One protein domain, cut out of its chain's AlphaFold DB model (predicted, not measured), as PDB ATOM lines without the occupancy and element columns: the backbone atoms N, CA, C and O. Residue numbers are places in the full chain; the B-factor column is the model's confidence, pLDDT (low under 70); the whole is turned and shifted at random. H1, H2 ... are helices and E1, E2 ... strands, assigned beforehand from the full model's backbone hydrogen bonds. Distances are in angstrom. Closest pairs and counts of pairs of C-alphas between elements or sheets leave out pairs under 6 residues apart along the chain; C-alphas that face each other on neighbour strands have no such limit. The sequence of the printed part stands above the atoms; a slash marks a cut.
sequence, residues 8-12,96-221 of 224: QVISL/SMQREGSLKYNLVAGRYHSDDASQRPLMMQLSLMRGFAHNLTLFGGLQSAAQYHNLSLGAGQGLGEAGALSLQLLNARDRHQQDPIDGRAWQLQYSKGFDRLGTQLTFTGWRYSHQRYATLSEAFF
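AT A GLANCE: This is residues 8 to 12 and 96 to 221 of the 224 residues of the protein "Type 1 fimbriae anchoring protein FimD" of Klebsiella pneumoniae (UniProt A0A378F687). A long wall of eight antiparallel strands side by side, curled like part of a barrel but left open, with the short helix H1 near Tyr 148 of E5 and Asp 174 of E6. The printed part has 131 residues, with eight named strands followed by one named helix; the sheet's order is E1 E2 E3 E4 E5 E6 E7 E8 and the class is mostly strand. The whole is loose, with a radius of gyration of the C-alphas of 17.7 A, and spans 58 by 33 by 22 A.

HOW THE PARTS SIT: Edge strand E1, residues 8 to 12, is antiparallel to E2, residues 103 to 112, with N 10 and O 109 within hydrogen-bond range at 2.8 A. E2 bends by 51 degrees at residue 109. E2 begins a meander, each strand the antiparallel neighbour of the one before, through E3, residues 122 to 132, E4, 136 to 145, E5, 148 to 158, E6, 164 to 174, E7, 181 to 194, and edge strand E8, 199 to 208. Its successive hairpins have within hydrogen-bond range N 106 and O 127, 2.9 A; N 128 and O 140, 2.8 A; N 141 and O 152, 2.8 A; N 153 and O 169, 3.0 A; N 170 and O 185, 2.8 A; and N 190 and O 203, 2.8 A. E1 and E8 are apart. H1, residues 216 to 220, is on the sheet at a height of 6.6 A, over none of its strands; the closest C-alphas of E5 and H1, Tyr 148 and Leu 216, are 7.4 A apart. Every O i to N i+4 pair in H1 is within hydrogen-bond range.

IN THESE COORDINATES: E1 begins at C-alpha 8 (-6.295, -32.285, -10.446). E7 is the longest strand, 42.5 A; E3 measures 33.7 A and E5 33.6 A. H1 ends at C-alpha 220 (-3.138, -45.980, -16.829).

THE WHOLE: The farthest C-alphas, Ser 118 and Arg 196, are 58.9 A apart. Residues 13 to 95 are not printed; C-alphas 12 and 96 are 19.5 A apart across this cut. No link printed whole is long. Mean pLDDT of the printed part is 79.7; 30 residues are under 70, among them 113 to 120 and 209 to 221.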
ATOM      1  N   GLN A   8      -5.378 -33.303 -10.960       68.81
ATOM      2  CA  GLN A   8      -6.295 -32.285 -10.446       68.81
ATOM      3  C   GLN A   8      -6.826 -32.763  -9.097       68.81
ATOM      4  O   GLN A   8      -7.734 -33.597  -9.020       68.81
ATOM      5  N   VAL A   9      -6.206 -32.277  -8.026       69.06
ATOM      6  CA  VAL A   9      -6.413 -32.785  -6.668       69.06
ATOM      7  C   VAL A   9      -6.552 -31.664  -5.657       69.06
ATOM      8  O   VAL A   9      -6.039 -30.563  -5.834       69.06
ATOM      9  N   ILE A  10      -7.217 -32.000  -4.561       77.94
ATOM     10  CA  ILE A  10      -7.108 -31.302  -3.290       77.94
ATOM     11  C   ILE A  10      -6.093 -32.090  -2.459       77.94
ATOM     12  O   ILE A  10      -6.201 -33.314  -2.336       77.94
ATOM     13  N   SER A  11      -5.094 -31.405  -1.907       79.50
ATOM     14  CA  SER A  11      -4.094 -32.012  -1.031       79.50
ATOM     15  C   SER A  11      -4.052 -31.318   0.326       79.50
ATOM     16  O   SER A  11      -4.153 -30.098   0.438       79.50
ATOM     17  N   LEU A  12      -3.897 -32.124   1.371       80.88
ATOM     18  CA  LEU A  12      -3.615 -31.706   2.732       80.88
ATOM     19  C   LEU A  12      -2.323 -32.397   3.158       80.88
ATOM     20  O   LEU A  12      -2.303 -33.604   3.402       80.88
ATOM     21  N   SER A  96      14.004 -41.770   3.581       69.81
ATOM     22  CA  SER A  96      12.797 -42.150   4.316       69.81
ATOM     23  C   SER A  96      12.841 -41.852   5.822       69.81
ATOM     24  O   SER A  96      11.792 -41.907   6.463       69.81
ATOM     25  N   MET A  97      14.001 -41.525   6.402       79.75
ATOM     26  CA  MET A  97      14.139 -41.291   7.845       79.75
ATOM     27  C   MET A  97      13.536 -39.959   8.286       79.75
ATOM     28  O   MET A  97      13.665 -38.934   7.617       79.75
ATOM     29  N   GLN A  98      12.903 -39.981   9.454       80.56
ATOM     30  CA  GLN A  98      12.340 -38.824  10.136       80.56
ATOM     31  C   GLN A  98      13.022 -38.648  11.491       80.56
ATOM     32  O   GLN A  98      13.381 -39.630  12.144       80.56
ATOM     33  N   ARG A  99      13.200 -37.394  11.919       83.12
ATOM     34  CA  ARG A  99      13.674 -37.091  13.274       83.12
ATOM     35  C   ARG A  99      12.691 -37.651  14.304       83.12
ATOM     36  O   ARG A  99      11.488 -37.723  14.054       83.12
ATOM     37  N   GLU A 100      13.214 -38.058  15.455       84.56
ATOM     38  CA  GLU A 100      12.402 -38.512  16.579       84.56
ATOM     39  C   GLU A 100      11.321 -37.474  16.933       84.56
ATOM     40  O   GLU A 100      11.597 -36.282  17.019       84.56
ATOM     41  N   GLY A 101      10.074 -37.925  17.094       84.44
ATOM     42  CA  GLY A 101       8.933 -37.056  17.397       84.44
ATOM     43  C   GLY A 101       8.259 -36.440  16.169       84.44
ATOM     44  O   GLY A 101       7.065 -36.139  16.237       84.44
ATOM     45  N   SER A 102       8.951 -36.341  15.029       84.38
ATOM     46  CA  SER A 102       8.382 -35.784  13.800       84.38
ATOM     47  C   SER A 102       7.310 -36.696  13.201       84.38
ATOM     48  O   SER A 102       7.483 -37.914  13.080       84.38
ATOM     49  N   LEU A 103       6.200 -36.086  12.783       86.75
ATOM     50  CA  LEU A 103       5.122 -36.720  12.031       86.75
ATOM     51  C   LEU A 103       4.954 -35.982  10.705       86.75
ATOM     52  O   LEU A 103       4.593 -34.807  10.693       86.75
ATOM     53  N   LYS A 104       5.155 -36.696   9.600       86.38
ATOM     54  CA  LYS A 104       4.782 -36.232   8.267       86.38
ATOM     55  C   LYS A 104       3.555 -36.975   7.788       86.38
ATOM     56  O   LYS A 104       3.477 -38.198   7.906       86.38
ATOM     57  N   TYR A 105       2.613 -36.243   7.220       86.56
ATOM     58  CA  TYR A 105       1.427 -36.813   6.610       86.56
ATOM     59  C   TYR A 105       1.102 -36.074   5.319       86.56
ATOM     60  O   TYR A 105       1.335 -34.877   5.194       86.56
ATOM     61  N   ASN A 106       0.566 -36.792   4.346       85.69
ATOM     62  CA  ASN A 106       0.056 -36.202   3.120       85.69
ATOM     63  C   ASN A 106      -1.170 -36.992   2.678       85.69
ATOM     64  O   ASN A 106      -1.082 -38.203   2.473       85.69
ATOM     65  N   LEU A 107      -2.295 -36.297   2.580       86.56
ATOM     66  CA  LEU A 107      -3.567 -36.791   2.093       86.56
ATOM     67  C   LEU A 107      -3.886 -36.059   0.793       86.56
ATOM     68  O   LEU A 107      -3.946 -34.835   0.757       86.56
ATOM     69  N   VAL A 108      -4.118 -36.807  -0.272       85.31
ATOM     70  CA  VAL A 108      -4.456 -36.293  -1.596       85.31
ATOM     71  C   VAL A 108      -5.743 -36.967  -2.036       85.31
ATOM     72  O   VAL A 108      -5.858 -38.188  -1.951       85.31
ATOM     73  N   ALA A 109      -6.708 -36.193  -2.518       86.06
ATOM     74  CA  ALA A 109      -7.935 -36.708  -3.107       86.06
ATOM     75  C   ALA A 109      -8.289 -35.889  -4.348       86.06
ATOM     76  O   ALA A 109      -8.184 -34.663  -4.351       86.06
ATOM     77  N   GLY A 110      -8.706 -36.548  -5.420       83.25
ATOM     78  CA  GLY A 110      -9.052 -35.849  -6.651       83.25
ATOM     79  C   GLY A 110      -9.281 -36.791  -7.809       83.25
ATOM     80  O   GLY A 110      -9.679 -37.937  -7.616       83.25
ATOM     81  N   ARG A 111      -9.048 -36.298  -9.021       80.31
ATOM     82  CA  ARG A 111      -9.170 -37.100 -10.236       80.31
ATOM     83  C   ARG A 111      -7.814 -37.235 -10.902       80.31
ATOM     84  O   ARG A 111      -7.062 -36.261 -10.998       80.31
ATOM     85  N   TYR A 112      -7.533 -38.445 -11.370       70.75
ATOM     86  CA  TYR A 112      -6.375 -38.683 -12.215       70.75
ATOM     87  C   TYR A 112      -6.496 -37.842 -13.491       70.75
ATOM     88  O   TYR A 112      -7.568 -37.799 -14.108       70.75
ATOM     89  N   HIS A 113      -5.430 -37.125 -13.850       64.69
ATOM     90  CA  HIS A 113      -5.404 -36.349 -15.080       64.69
ATOM     91  C   HIS A 113      -4.943 -37.263 -16.218       64.69
ATOM     92  O   HIS A 113      -3.773 -37.618 -16.295       64.69
ATOM     93  N   SER A 114      -5.890 -37.661 -17.064       61.62
ATOM     94  CA  SER A 114      -5.638 -38.339 -18.336       61.62
ATOM     95  C   SER A 114      -6.153 -37.459 -19.478       61.62
ATOM     96  O   SER A 114      -7.181 -36.773 -19.319       61.62
ATOM     97  N   ASP A 115      -5.438 -37.479 -20.607       55.72
ATOM     98  CA  ASP A 115      -5.820 -36.801 -21.853       55.72
ATOM     99  C   ASP A 115      -7.154 -37.339 -22.395       55.72
ATOM    100  O   ASP A 115      -7.916 -36.606 -23.027       55.72
ATOM    101  N   ASP A 116      -7.505 -38.581 -22.051       56.59
ATOM    102  CA  ASP A 116      -8.818 -39.152 -22.320       56.59
ATOM    103  C   ASP A 116      -9.805 -38.820 -21.181       56.59
ATOM    104  O   ASP A 116      -9.662 -39.253 -20.029       56.59
ATOM    105  N   ALA A 117     -10.844 -38.039 -21.494       54.25
ATOM    106  CA  ALA A 117     -11.875 -37.630 -20.539       54.25
ATOM    107  C   ALA A 117     -12.662 -38.817 -19.946       54.25
ATOM    108  O   ALA A 117     -13.250 -38.674 -18.869       54.25
ATOM    109  N   SER A 118     -12.655 -39.978 -20.614       57.41
ATOM    110  CA  SER A 118     -13.331 -41.201 -20.167       57.41
ATOM    111  C   SER A 118     -12.571 -41.972 -19.073       57.41
ATOM    112  O   SER A 118     -13.184 -42.745 -18.337       57.41
ATOM    113  N   GLN A 119     -11.271 -41.702 -18.879       64.31
ATOM    114  CA  GLN A 119     -10.391 -42.398 -17.927       64.31
ATOM    115  C   GLN A 119      -9.880 -41.475 -16.811       64.31
ATOM    116  O   GLN A 119      -8.690 -41.426 -16.501       64.31
ATOM    117  N   ARG A 120     -10.787 -40.721 -16.179       69.56
ATOM    118  CA  ARG A 120     -10.476 -39.844 -15.030       69.56
ATOM    119  C   ARG A 120     -11.024 -40.411 -13.718       69.56
ATOM    120  O   ARG A 120     -11.957 -39.826 -13.151       69.56
ATOM    121  N   PRO A 121     -10.509 -41.556 -13.233       75.06
ATOM    122  CA  PRO A 121     -10.989 -42.146 -11.998       75.06
ATOM    123  C   PRO A 121     -10.742 -41.215 -10.812       75.06
ATOM    124  O   PRO A 121      -9.744 -40.488 -10.743       75.06
ATOM    125  N   LEU A 122     -11.669 -41.267  -9.856       83.06
ATOM    126  CA  LEU A 122     -11.437 -40.723  -8.527       83.06
ATOM    127  C   LEU A 122     -10.272 -41.477  -7.892       83.06
ATOM    128  O   LEU A 122     -10.251 -42.712  -7.879       83.06
ATOM    129  N   MET A 123      -9.326 -40.715  -7.365       84.69
ATOM    130  CA  MET A 123      -8.161 -41.220  -6.672       84.69
ATOM    131  C   MET A 123      -8.063 -40.632  -5.272       84.69
ATOM    132  O   MET A 123      -8.436 -39.484  -5.020       84.69
ATOM    133  N   MET A 124      -7.503 -41.425  -4.374       88.06
ATOM    134  CA  MET A 124      -7.133 -41.018  -3.035       88.06
ATOM    135  C   MET A 124      -5.777 -41.620  -2.693       88.06
ATOM    136  O   MET A 124      -5.516 -42.793  -2.960       88.06
ATOM    137  N   GLN A 125      -4.919 -40.820  -2.080       88.31
ATOM    138  CA  GLN A 125      -3.624 -41.243  -1.583       88.31
ATOM    139  C   GLN A 125      -3.433 -40.705  -0.173       88.31
ATOM    140  O   GLN A 125      -3.622 -39.521   0.077       88.31
ATOM    141  N   LEU A 126      -3.022 -41.571   0.742       89.12
ATOM    142  CA  LEU A 126      -2.615 -41.198   2.086       89.12
ATOM    143  C   LEU A 126      -1.214 -41.744   2.324       89.12
ATOM    144  O   LEU A 126      -0.947 -42.915   2.075       89.12
ATOM    145  N   SER A 127      -0.324 -40.907   2.833       89.88
ATOM    146  CA  SER A 127       1.008 -41.302   3.281       89.88
ATOM    147  C   SER A 127       1.294 -40.725   4.654       89.88
ATOM    148  O   SER A 127       0.958 -39.571   4.915       89.88
ATOM    149  N   LEU A 128       1.916 -41.525   5.509       90.69
ATOM    150  CA  LEU A 128       2.227 -41.224   6.899       90.69
ATOM    151  C   LEU A 128       3.660 -41.676   7.192       90.69
ATOM    152  O   LEU A 128       4.046 -42.785   6.829       90.69
ATOM    153  N   MET A 129       4.445 -40.832   7.854       91.00
ATOM    154  CA  MET A 129       5.799 -41.147   8.314       91.00
ATOM    155  C   MET A 129       5.989 -40.608   9.728       91.00
ATOM    156  O   MET A 129       5.703 -39.440   9.984       91.00
ATOM    157  N   ARG A 130       6.483 -41.434  10.647       90.56
ATOM    158  CA  ARG A 130       6.689 -41.073  12.052       90.56
ATOM    159  C   ARG A 130       8.086 -41.485  12.495       90.56
ATOM    160  O   ARG A 130       8.451 -42.653  12.362       90.56
ATOM    161  N   GLY A 131       8.837 -40.536  13.046       89.75
ATOM    162  CA  GLY A 131      10.095 -40.809  13.735       89.75
ATOM    163  C   GLY A 131       9.856 -41.163  15.203       89.75
ATOM    164  O   GLY A 131       9.123 -40.477  15.919       89.75
ATOM    165  N   PHE A 132      10.485 -42.241  15.649       89.75
ATOM    166  CA  PHE A 132      10.456 -42.778  17.005       89.75
ATOM    167  C   PHE A 132      11.847 -42.701  17.644       89.75
ATOM    168  O   PHE A 132      12.837 -42.345  16.999       89.75
ATOM    169  N   ALA A 133      11.915 -43.056  18.928       87.44
ATOM    170  CA  ALA A 133      13.166 -43.158  19.661       87.44
ATOM    171  C   ALA A 133      14.159 -44.123  19.001       87.44
ATOM    172  O   ALA A 133      13.777 -45.039  18.273       87.44
ATOM    173  N   HIS A 134      15.443 -43.922  19.301       84.94
ATOM    174  CA  HIS A 134      16.554 -44.728  18.781       84.94
ATOM    175  C   HIS A 134      16.716 -44.659  17.254       84.94
ATOM    176  O   HIS A 134      17.157 -45.627  16.645       84.94
ATOM    177  N   ASN A 135      16.388 -43.525  16.622       84.94
ATOM    178  CA  ASN A 135      16.500 -43.326  15.168       84.94
ATOM    179  C   ASN A 135      15.680 -44.336  14.337       84.94
ATOM    180  O   ASN A 135      16.059 -44.657  13.207       84.94
ATOM    181  N   LEU A 136      14.575 -44.844  14.891       90.12
ATOM    182  CA  LEU A 136      13.607 -45.660  14.166       90.12
ATOM    183  C   LEU A 136      12.607 -44.743  13.462       90.12
ATOM    184  O   LEU A 136      12.075 -43.810  14.050       90.12
ATOM    185  N   THR A 137      12.298 -45.015  12.205       91.44
ATOM    186  CA  THR A 137      11.235 -44.346  11.457       91.44
ATOM    187  C   THR A 137      10.310 -45.398  10.884       91.44
ATOM    188  O   THR A 137      10.770 -46.294  10.184       91.44
ATOM    189  N   LEU A 138       9.011 -45.280  11.134       93.44
ATOM    190  CA  LEU A 138       8.011 -46.092  10.446       93.44
ATOM    191  C   LEU A 138       7.278 -45.219   9.447       93.44
ATOM    192  O   LEU A 138       6.932 -44.073   9.739       93.44
ATOM    193  N   PHE A 139       7.032 -45.763   8.267       92.50
ATOM    194  CA  PHE A 139       6.289 -45.073   7.234       92.50
ATOM    195  C   PHE A 139       5.398 -46.034   6.468       92.50
ATOM    196  O   PHE A 139       5.623 -47.239   6.412       92.50
ATOM    197  N   GLY A 140       4.361 -45.487   5.865       93.12
ATOM    198  CA  GLY A 140       3.465 -46.256   5.035       93.12
ATOM    199  C   GLY A 140       2.453 -45.367   4.356       93.12
ATOM    200  O   GLY A 140       2.327 -44.174   4.638       93.12
ATOM    201  N   GLY A 141       1.717 -45.962   3.440       91.50
ATOM    202  CA  GLY A 141       0.624 -45.287   2.790       91.50
ATOM    203  C   GLY A 141      -0.186 -46.209   1.927       91.50
ATOM    204  O   GLY A 141       0.171 -47.352   1.664       91.50
ATOM    205  N   LEU A 142      -1.288 -45.659   1.471       92.06
ATOM    206  CA  LEU A 142      -2.247 -46.309   0.613       92.06
ATOM    207  C   LEU A 142      -2.540 -45.374  -0.550       92.06
ATOM    208  O   LEU A 142      -2.639 -44.159  -0.379       92.06
ATOM    209  N   GLN A 143      -2.676 -45.952  -1.726       89.25
ATOM    210  CA  GLN A 143      -3.080 -45.270  -2.937       89.25
ATOM    211  C   GLN A 143      -4.195 -46.094  -3.564       89.25
ATOM    212  O   GLN A 143      -4.092 -47.311  -3.684       89.25
ATOM    213  N   SER A 144      -5.290 -45.442  -3.921       87.06
ATOM    214  CA  SER A 144      -6.463 -46.086  -4.491       87.06
ATOM    215  C   SER A 144      -6.993 -45.221  -5.618       87.06
ATOM    216  O   SER A 144      -7.229 -44.035  -5.403       87.06
ATOM    217  N   ALA A 145      -7.208 -45.796  -6.795       85.00
ATOM    218  CA  ALA A 145      -7.805 -45.118  -7.938       85.00
ATOM    219  C   ALA A 145      -8.666 -46.109  -8.723       85.00
ATOM    220  O   ALA A 145      -8.143 -47.048  -9.314       85.00
ATOM    221  N   ALA A 146      -9.988 -45.917  -8.712       83.38
ATOM    222  CA  ALA A 146     -10.953 -46.884  -9.250       83.38
ATOM    223  C   ALA A 146     -10.672 -48.340  -8.811       83.38
ATOM    224  O   ALA A 146     -10.956 -48.688  -7.668       83.38
ATOM    225  N   GLN A 147     -10.145 -49.176  -9.711       81.25
ATOM    226  CA  GLN A 147      -9.866 -50.606  -9.503       81.25
ATOM    227  C   GLN A 147      -8.389 -50.902  -9.179       81.25
ATOM    228  O   GLN A 147      -8.031 -52.064  -8.979       81.25
ATOM    229  N   TYR A 148      -7.551 -49.863  -9.108       82.38
ATOM    230  CA  TYR A 148      -6.156 -49.939  -8.696       82.38
ATOM    231  C   TYR A 148      -6.017 -49.619  -7.205       82.38
ATOM    232  O   TYR A 148      -6.474 -48.574  -6.732       82.38
ATOM    233  N   HIS A 149      -5.327 -50.486  -6.470       88.12
ATOM    234  CA  HIS A 149      -5.001 -50.304  -5.061       88.12
ATOM    235  C   HIS A 149      -3.531 -50.633  -4.815       88.12
ATOM    236  O   HIS A 149      -3.079 -51.734  -5.113       88.12
ATOM    237  N   ASN A 150      -2.793 -49.714  -4.205       88.19
ATOM    238  CA  ASN A 150      -1.407 -49.913  -3.808       88.19
ATOM    239  C   ASN A 150      -1.249 -49.624  -2.316       88.19
ATOM    240  O   ASN A 150      -1.647 -48.569  -1.822       88.19
ATOM    241  N   LEU A 151      -0.684 -50.583  -1.593       91.44
ATOM    242  CA  LEU A 151      -0.341 -50.461  -0.185       91.44
ATOM    243  C   LEU A 151       1.176 -50.454  -0.052       91.44
ATOM    244  O   LEU A 151       1.846 -51.374  -0.521       91.44
ATOM    245  N   SER A 152       1.702 -49.463   0.658       92.00
ATOM    246  CA  SER A 152       3.106 -49.404   1.018       92.00
ATOM    247  C   SER A 152       3.313 -49.362   2.523       92.00
ATOM    248  O   SER A 152       2.634 -48.628   3.237       92.00
ATOM    249  N   LEU A 153       4.280 -50.141   3.000       94.19
ATOM    250  CA  LEU A 153       4.705 -50.188   4.394       94.19
ATOM    251  C   LEU A 153       6.227 -50.220   4.437       94.19
ATOM    252  O   LEU A 153       6.846 -50.926   3.651       94.19
ATOM    253  N   GLY A 154       6.850 -49.491   5.346       93.25
ATOM    254  CA  GLY A 154       8.297 -49.473   5.447       93.25
ATOM    255  C   GLY A 154       8.802 -49.004   6.797       93.25
ATOM    256  O   GLY A 154       8.085 -48.404   7.600       93.25
ATOM    257  N   ALA A 155      10.066 -49.314   7.042       93.88
ATOM    258  CA  ALA A 155      10.779 -48.917   8.237       93.88
ATOM    259  C   ALA A 155      12.205 -48.498   7.874       93.88
ATOM    260  O   ALA A 155      12.843 -49.106   7.014       93.88
ATOM    261  N   GLY A 156      12.695 -47.457   8.535       91.25
ATOM    262  CA  GLY A 156      14.074 -46.988   8.484       91.25
ATOM    263  C   GLY A 156      14.689 -47.021   9.876       91.25
ATOM    264  O   GLY A 156      14.023 -46.681  10.848       91.25
ATOM    265  N   GLN A 157      15.948 -47.419   9.980       91.75
ATOM    266  CA  GLN A 157      16.683 -47.515  11.232       91.75
ATOM    267  C   GLN A 157      18.078 -46.916  11.054       91.75
ATOM    268  O   GLN A 157      18.845 -47.340  10.185       91.75
ATOM    269  N   GLY A 158      18.431 -45.967  11.920       88.56
ATOM    270  CA  GLY A 158      19.817 -45.539  12.100       88.56
ATOM    271  C   GLY A 158      20.571 -46.569  12.941       88.56
ATOM    272  O   GLY A 158      20.234 -46.775  14.104       88.56
ATOM    273  N   LEU A 159      21.584 -47.218  12.371       86.81
ATOM    274  CA  LEU A 159      22.381 -48.287  12.990       86.81
ATOM    275  C   LEU A 159      23.685 -47.770  13.629       86.81
ATOM    276  O   LEU A 159      24.609 -48.543  13.885       86.81
ATOM    277  N   GLY A 160      23.801 -46.462  13.856       83.38
ATOM    278  CA  GLY A 160      25.011 -45.868  14.416       83.38
ATOM    279  C   GLY A 160      26.199 -45.978  13.448       83.38
ATOM    280  O   GLY A 160      26.105 -45.569  12.292       83.38
ATOM    281  N   GLU A 161      27.317 -46.550  13.906       80.31
ATOM    282  CA  GLU A 161      28.547 -46.718  13.105       80.31
ATOM    283  C   GLU A 161      28.367 -47.636  11.884       80.31
ATOM    284  O   GLU A 161      29.130 -47.588  10.909       80.31
ATOM    285  N   ALA A 162      27.343 -48.492  11.914       83.69
ATOM    286  CA  ALA A 162      26.999 -49.342  10.788       83.69
ATOM    287  C   ALA A 162      26.234 -48.589   9.685       83.69
ATOM    288  O   ALA A 162      26.038 -49.171   8.623       83.69
ATOM    289  N   GLY A 163      25.857 -47.319   9.876       86.12
ATOM    290  CA  GLY A 163      25.145 -46.504   8.888       86.12
ATOM    291  C   GLY A 163      23.639 -46.424   9.152       86.12
ATOM    292  O   GLY A 163      23.197 -46.445  10.296       86.12
ATOM    293  N   ALA A 164      22.842 -46.324   8.096       88.12
ATOM    294  CA  ALA A 164      21.385 -46.295   8.133       88.12
ATOM    295  C   ALA A 164      20.822 -47.270   7.098       88.12
ATOM    296  O   ALA A 164      21.363 -47.388   6.000       88.12
ATOM    297  N   LEU A 165      19.736 -47.956   7.443       91.06
ATOM    298  CA  LEU A 165      19.061 -48.928   6.585       91.06
ATOM    299  C   LEU A 165      17.570 -48.602   6.534       91.06
ATOM    300  O   LEU A 165      16.968 -48.347   7.572       91.06
ATOM    301  N   SER A 166      16.949 -48.673   5.361       91.06
ATOM    302  CA  SER A 166      15.490 -48.715   5.249       91.06
ATOM    303  C   SER A 166      15.020 -49.813   4.321       91.06
ATOM    304  O   SER A 166      15.635 -50.063   3.285       91.06
ATOM    305  N   LEU A 167      13.893 -50.413   4.682       92.38
ATOM    306  CA  LEU A 167      13.182 -51.400   3.892       92.38
ATOM    307  C   LEU A 167      11.760 -50.897   3.645       92.38
ATOM    308  O   LEU A 167      11.073 -50.492   4.582       92.38
ATOM    309  N   GLN A 168      11.318 -50.949   2.395       92.12
ATOM    310  CA  GLN A 168       9.959 -50.620   1.990       92.12
ATOM    311  C   GLN A 168       9.359 -51.783   1.209       92.12
ATOM    312  O   GLN A 168       9.993 -52.384   0.345       92.12
ATOM    313  N   LEU A 169       8.107 -52.057   1.520       90.94
ATOM    314  CA  LEU A 169       7.215 -52.991   0.874       90.94
ATOM    315  C   LEU A 169       6.183 -52.230   0.074       90.94
ATOM    316  O   LEU A 169       5.632 -51.240   0.561       90.94
ATOM    317  N   LEU A 170       5.904 -52.713  -1.129       89.50
ATOM    318  CA  LEU A 170       4.824 -52.234  -1.973       89.50
ATOM    319  C   LEU A 170       4.031 -53.433  -2.479       89.50
ATOM    320  O   LEU A 170       4.600 -54.418  -2.954       89.50
ATOM    321  N   ASN A 171       2.715 -53.345  -2.365       88.94
ATOM    322  CA  ASN A 171       1.779 -54.346  -2.842       88.94
ATOM    323  C   ASN A 171       0.717 -53.640  -3.679       88.94
ATOM    324  O   ASN A 171      -0.161 -52.977  -3.126       88.94
ATOM    325  N   ALA A 172       0.819 -53.791  -4.995       86.12
ATOM    326  CA  ALA A 172      -0.082 -53.200  -5.967       86.12
ATOM    327  C   ALA A 172      -1.019 -54.271  -6.528       86.12
ATOM    328  O   ALA A 172      -0.586 -55.356  -6.912       86.12
ATOM    329  N   ARG A 173      -2.308 -53.949  -6.572       84.62
ATOM    330  CA  ARG A 173      -3.356 -54.752  -7.189       84.62
ATOM    331  C   ARG A 173      -4.108 -53.901  -8.190       84.62
ATOM    332  O   ARG A 173      -4.648 -52.868  -7.807       84.62
ATOM    333  N   ASP A 174      -4.186 -54.367  -9.424       80.62
ATOM    334  CA  ASP A 174      -4.976 -53.746 -10.479       80.62
ATOM    335  C   ASP A 174      -5.958 -54.764 -11.055       80.62
ATOM    336  O   ASP A 174      -5.587 -55.893 -11.372       80.62
ATOM    337  N   ARG A 175      -7.228 -54.379 -11.167       74.81
ATOM    338  CA  ARG A 175      -8.287 -55.192 -11.782       74.81
ATOM    339  C   ARG A 175      -8.884 -54.539 -13.030       74.81
ATOM    340  O   ARG A 175      -9.940 -54.973 -13.477       74.81
ATOM    341  N   HIS A 176      -8.243 -53.497 -13.557       63.88
ATOM    342  CA  HIS A 176      -8.738 -52.741 -14.703       63.88
ATOM    343  C   HIS A 176      -8.523 -53.450 -16.047       63.88
ATOM    344  O   HIS A 176      -9.276 -53.225 -16.993       63.88
ATOM    345  N   GLN A 177      -7.529 -54.337 -16.132       59.59
ATOM    346  CA  GLN A 177      -7.224 -55.122 -17.331       59.59
ATOM    347  C   GLN A 177      -7.871 -56.518 -17.277       59.59
ATOM    348  O   GLN A 177      -8.237 -57.003 -16.208       59.59
ATOM    349  N   GLN A 178      -8.005 -57.175 -18.441       56.09
ATOM    350  CA  GLN A 178      -8.542 -58.545 -18.557       56.09
ATOM    351  C   GLN A 178      -7.758 -59.566 -17.709       56.09
ATOM    352  O   GLN A 178      -8.354 -60.530 -17.234       56.09
ATOM    353  N   ASP A 179      -6.471 -59.299 -17.453       61.81
ATOM    354  CA  ASP A 179      -5.635 -60.023 -16.497       61.81
ATOM    355  C   ASP A 179      -5.402 -59.171 -15.235       61.81
ATOM    356  O   ASP A 179      -4.742 -58.129 -15.310       61.81
ATOM    357  N   PRO A 180      -5.910 -59.589 -14.058       66.06
ATOM    358  CA  PRO A 180      -5.642 -58.908 -12.799       66.06
ATOM    359  C   PRO A 180      -4.147 -58.914 -12.475       66.06
ATOM    360  O   PRO A 180      -3.511 -59.967 -12.423       66.06
ATOM    361  N   ILE A 181      -3.596 -57.740 -12.194       67.56
ATOM    362  CA  ILE A 181      -2.203 -57.576 -11.793       67.56
ATOM    363  C   ILE A 181      -2.133 -57.648 -10.260       67.56
ATOM    364  O   ILE A 181      -2.778 -56.851  -9.584       67.56
ATOM    365  N   ASP A 182      -1.358 -58.581  -9.694       78.75
ATOM    366  CA  ASP A 182      -1.013 -58.632  -8.257       78.75
ATOM    367  C   ASP A 182       0.517 -58.664  -8.122       78.75
ATOM    368  O   ASP A 182       1.173 -59.702  -8.262       78.75
ATOM    369  N   GLY A 183       1.089 -57.479  -7.923       81.88
ATOM    370  CA  GLY A 183       2.522 -57.242  -7.951       81.88
ATOM    371  C   GLY A 183       3.059 -56.816  -6.591       81.88
ATOM    372  O   GLY A 183       2.535 -55.911  -5.940       81.88
ATOM    373  N   ARG A 184       4.174 -57.427  -6.183       87.31
ATOM    374  CA  ARG A 184       4.905 -57.057  -4.963       87.31
ATOM    375  C   ARG A 184       6.299 -56.559  -5.297       87.31
ATOM    376  O   ARG A 184       7.046 -57.244  -6.004       87.31
ATOM    377  N   ALA A 185       6.663 -55.418  -4.729       86.06
ATOM    378  CA  ALA A 185       7.992 -54.842  -4.829       86.06
ATOM    379  C   ALA A 185       8.569 -54.577  -3.436       86.06
ATOM    380  O   ALA A 185       7.849 -54.291  -2.479       86.06
ATOM    381  N   TRP A 186       9.886 -54.702  -3.338       88.62
ATOM    382  CA  TRP A 186      10.649 -54.454  -2.126       88.62
ATOM    383  C   TRP A 186      11.777 -53.491  -2.491       88.62
ATOM    384  O   TRP A 186      12.500 -53.722  -3.464       88.62
ATOM    385  N   GLN A 187      11.934 -52.425  -1.715       89.12
ATOM    386  CA  GLN A 187      13.024 -51.467  -1.853       89.12
ATOM    387  C   GLN A 187      13.894 -51.520  -0.603       89.12
ATOM    388  O   GLN A 187      13.393 -51.414   0.515       89.12
ATOM    389  N   LEU A 188      15.202 -51.649  -0.798       90.25
ATOM    390  CA  LEU A 188      16.198 -51.578   0.259       90.25
ATOM    391  C   LEU A 188      17.106 -50.381  -0.000       90.25
ATOM    392  O   LEU A 188      17.653 -50.241  -1.091       90.25
ATOM    393  N   GLN A 189      17.281 -49.525   0.998       89.88
ATOM    394  CA  GLN A 189      18.212 -48.400   0.939       89.88
ATOM    395  C   GLN A 189      19.181 -48.500   2.106       89.88
ATOM    396  O   GLN A 189      18.765 -48.768   3.231       89.88
ATOM    397  N   TYR A 190      20.457 -48.270   1.845       88.81
ATOM    398  CA  TYR A 190      21.509 -48.266   2.848       88.81
ATOM    399  C   TYR A 190      22.413 -47.054   2.631       88.81
ATOM    400  O   TYR A 190      22.782 -46.756   1.498       88.81
ATOM    401  N   SER A 191      22.784 -46.356   3.701       84.25
ATOM    402  CA  SER A 191      23.749 -45.256   3.632       84.25
ATOM    403  C   SER A 191      24.750 -45.329   4.774       84.25
ATOM    404  O   SER A 191      24.377 -45.583   5.916       84.25
ATOM    405  N   LYS A 192      26.028 -45.088   4.479       84.75
ATOM    406  CA  LYS A 192      27.109 -45.030   5.464       84.75
ATOM    407  C   LYS A 192      28.143 -43.974   5.084       84.75
ATOM    408  O   LYS A 192      28.640 -43.958   3.960       84.75
ATOM    409  N   GLY A 193      28.488 -43.117   6.042       78.31
ATOM    410  CA  GLY A 193      29.626 -42.201   5.948       78.31
ATOM    411  C   GLY A 193      30.902 -42.832   6.511       78.31
ATOM    412  O   GLY A 193      30.860 -43.521   7.530       78.31
ATOM    413  N   PHE A 194      32.032 -42.604   5.846       78.19
ATOM    414  CA  PHE A 194      33.373 -42.980   6.286       78.19
ATOM    415  C   PHE A 194      34.216 -41.720   6.502       78.19
ATOM    416  O   PHE A 194      34.892 -41.257   5.582       78.19
ATOM    417  N   ASP A 195      34.226 -41.192   7.726       70.69
ATOM    418  CA  ASP A 195      34.891 -39.914   8.034       70.69
ATOM    419  C   ASP A 195      36.393 -39.934   7.740       70.69
ATOM    420  O   ASP A 195      36.928 -38.993   7.162       70.69
ATOM    421  N   ARG A 196      37.079 -41.040   8.073       72.44
ATOM    422  CA  ARG A 196      38.532 -41.187   7.850       72.44
ATOM    423  C   ARG A 196      38.933 -41.101   6.378       72.44
ATOM    424  O   ARG A 196      40.074 -40.769   6.087       72.44
ATOM    425  N   LEU A 197      38.019 -41.447   5.475       74.69
ATOM    426  CA  LEU A 197      38.248 -41.476   4.030       74.69
ATOM    427  C   LEU A 197      37.514 -40.335   3.312       74.69
ATOM    428  O   LEU A 197      37.563 -40.273   2.087       74.69
ATOM    429  N   GLY A 198      36.774 -39.485   4.038       70.25
ATOM    430  CA  GLY A 198      35.901 -38.466   3.449       70.25
ATOM    431  C   GLY A 198      34.898 -39.028   2.432       70.25
ATOM    432  O   GLY A 198      34.535 -38.339   1.486       70.25
ATOM    433  N   THR A 199      34.498 -40.298   2.570       74.31
ATOM    434  CA  THR A 199      33.712 -41.027   1.560       74.31
ATOM    435  C   THR A 199      32.308 -41.317   2.079       74.31
ATOM    436  O   THR A 199      32.150 -41.777   3.207       74.31
ATOM    437  N   GLN A 200      31.282 -41.125   1.246       73.44
ATOM    438  CA  GLN A 200      29.905 -41.522   1.546       73.44
ATOM    439  C   GLN A 200      29.462 -42.631   0.591       73.44
ATOM    440  O   GLN A 200      29.499 -42.464  -0.625       73.44
ATOM    441  N   LEU A 201      29.021 -43.759   1.148       79.50
ATOM    442  CA  LEU A 201      28.451 -44.866   0.394       79.50
ATOM    443  C   LEU A 201      26.936 -44.857   0.565       79.50
ATOM    444  O   LEU A 201      26.432 -44.987   1.678       79.50
ATOM    445  N   THR A 202      26.215 -44.739  -0.546       82.75
ATOM    446  CA  THR A 202      24.756 -44.862  -0.586       82.75
ATOM    447  C   THR A 202      24.393 -45.944  -1.592       82.75
ATOM    448  O   THR A 202      24.850 -45.927  -2.731       82.75
ATOM    449  N   PHE A 203      23.574 -46.896  -1.164       84.12
ATOM    450  CA  PHE A 203      23.103 -48.021  -1.957       84.12
ATOM    451  C   PHE A 203      21.577 -48.030  -1.960       84.12
ATOM    452  O   PHE A 203      20.949 -47.908  -0.912       84.12
ATOM    453  N   THR A 204      20.972 -48.187  -3.136       85.19
ATOM    454  CA  THR A 204      19.528 -48.400  -3.287       85.19
ATOM    455  C   THR A 204      19.306 -49.592  -4.202       85.19
ATOM    456  O   THR A 204      19.740 -49.586  -5.351       85.19
ATOM    457  N   GLY A 205      18.634 -50.613  -3.685       83.81
ATOM    458  CA  GLY A 205      18.263 -51.817  -4.412       83.81
ATOM    459  C   GLY A 205      16.748 -51.955  -4.509       83.81
ATOM    460  O   GLY A 205      16.030 -51.708  -3.540       83.81
ATOM    461  N   TRP A 206      16.278 -52.395  -5.671       80.88
ATOM    462  CA  TRP A 206      14.878 -52.724  -5.923       80.88
ATOM    463  C   TRP A 206      14.764 -54.190  -6.318       80.88
ATOM    464  O   TRP A 206      15.562 -54.689  -7.112       80.88
ATOM    465  N   ARG A 207      13.767 -54.888  -5.772       82.31
ATOM    466  CA  ARG A 207      13.450 -56.259  -6.166       82.31
ATOM    467  C   ARG A 207      11.950 -56.434  -6.357       82.31
ATOM    468  O   ARG A 207      11.159 -56.119  -5.471       82.31
ATOM    469  N   TYR A 208      11.582 -57.008  -7.495       77.75
ATOM    470  CA  TYR A 208      10.205 -57.330  -7.865       77.75
ATOM    471  C   TYR A 208       9.985 -58.837  -7.708       77.75
ATOM    472  O   TYR A 208      10.820 -59.631  -8.140       77.75
ATOM    473  N   SER A 209       8.914 -59.244  -7.020       56.66
ATOM    474  CA  SER A 209       8.740 -60.635  -6.574       56.66
ATOM    475  C   SER A 209       7.825 -61.488  -7.459       56.66
ATOM    476  O   SER A 209       7.990 -62.705  -7.444       56.66
ATOM    477  N   HIS A 210       6.852 -60.916  -8.173       56.34
ATOM    478  CA  HIS A 210       5.842 -61.661  -8.949       56.34
ATOM    479  C   HIS A 210       5.479 -60.943 -10.256       56.34
ATOM    480  O   HIS A 210       5.875 -59.794 -10.453       56.34
ATOM    481  N   GLN A 211       4.787 -61.652 -11.160       53.22
ATOM    482  CA  GLN A 211       4.425 -61.181 -12.499       53.22
ATOM    483  C   GLN A 211       3.774 -59.787 -12.441       53.22
ATOM    484  O   GLN A 211       2.703 -59.618 -11.875       53.22
ATOM    485  N   ARG A 212       4.485 -58.816 -13.036       60.47
ATOM    486  CA  ARG A 212       4.109 -57.412 -13.272       60.47
ATOM    487  C   ARG A 212       3.735 -56.624 -12.003       60.47
ATOM    488  O   ARG A 212       2.578 -56.481 -11.667       60.47
ATOM    489  N   TYR A 213       4.705 -56.023 -11.312       58.06
ATOM    490  CA  TYR A 213       4.395 -54.826 -10.513       58.06
ATOM    491  C   TYR A 213       4.175 -53.662 -11.482       58.06
ATOM    492  O   TYR A 213       5.026 -53.446 -12.340       58.06
ATOM    493  N   ALA A 214       3.054 -52.955 -11.347       61.38
ATOM    494  CA  ALA A 214       2.754 -51.758 -12.122       61.38
ATOM    495  C   ALA A 214       2.476 -50.587 -11.176       61.38
ATOM    496  O   ALA A 214       1.680 -50.673 -10.230       61.38
ATOM    497  N   THR A 215       3.166 -49.486 -11.427       62.03
ATOM    498  CA  THR A 215       2.901 -48.184 -10.818       62.03
ATOM    499  C   THR A 215       1.559 -47.644 -11.318       62.03
ATOM    500  O   THR A 215       1.044 -48.087 -12.344       62.03
ATOM    501  N   LEU A 216       0.966 -46.680 -10.609       58.97
ATOM    502  CA  LEU A 216      -0.307 -46.088 -11.037       58.97
ATOM    503  C   LEU A 216      -0.188 -45.447 -12.430       58.97
ATOM    504  O   LEU A 216      -1.093 -45.579 -13.243       58.97
ATOM    505  N   SER A 217       0.948 -44.815 -12.727       59.31
ATOM    506  CA  SER A 217       1.257 -44.321 -14.069       59.31
ATOM    507  C   SER A 217       1.240 -45.436 -15.108       59.31
ATOM    508  O   SER A 217       0.594 -45.276 -16.130       59.31
ATOM    509  N   GLU A 218       1.887 -46.574 -14.849       62.22
ATOM    510  CA  GLU A 218       1.941 -47.699 -15.795       62.22
ATOM    511  C   GLU A 218       0.585 -48.392 -15.973       62.22
ATOM    512  O   GLU A 218       0.277 -48.842 -17.072       62.22
ATOM    513  N   ALA A 219      -0.244 -48.452 -14.927       57.31
ATOM    514  CA  ALA A 219      -1.596 -49.008 -15.001       57.31
ATOM    515  C   ALA A 219      -2.508 -48.213 -15.954       57.31
ATOM    516  O   ALA A 219      -3.318 -48.799 -16.671       57.31
ATOM    517  N   PHE A 220      -2.352 -46.885 -15.984       58.00
ATOM    518  CA  PHE A 220      -3.138 -45.980 -16.829       58.00
ATOM    519  C   PHE A 220      -2.425 -45.556 -18.127       58.00
ATOM    520  O   PHE A 220      -3.001 -44.808 -18.914       58.00
ATOM    521  N   PHE A 221      -1.195 -46.018 -18.379       53.09
ATOM    522  CA  PHE A 221      -0.455 -45.734 -19.611       53.09
ATOM    523  C   PHE A 221      -0.628 -46.892 -20.605       53.09
ATOM    524  O   PHE A 221      -0.079 -47.975 -20.413       53.09
TER     525      PHE A 221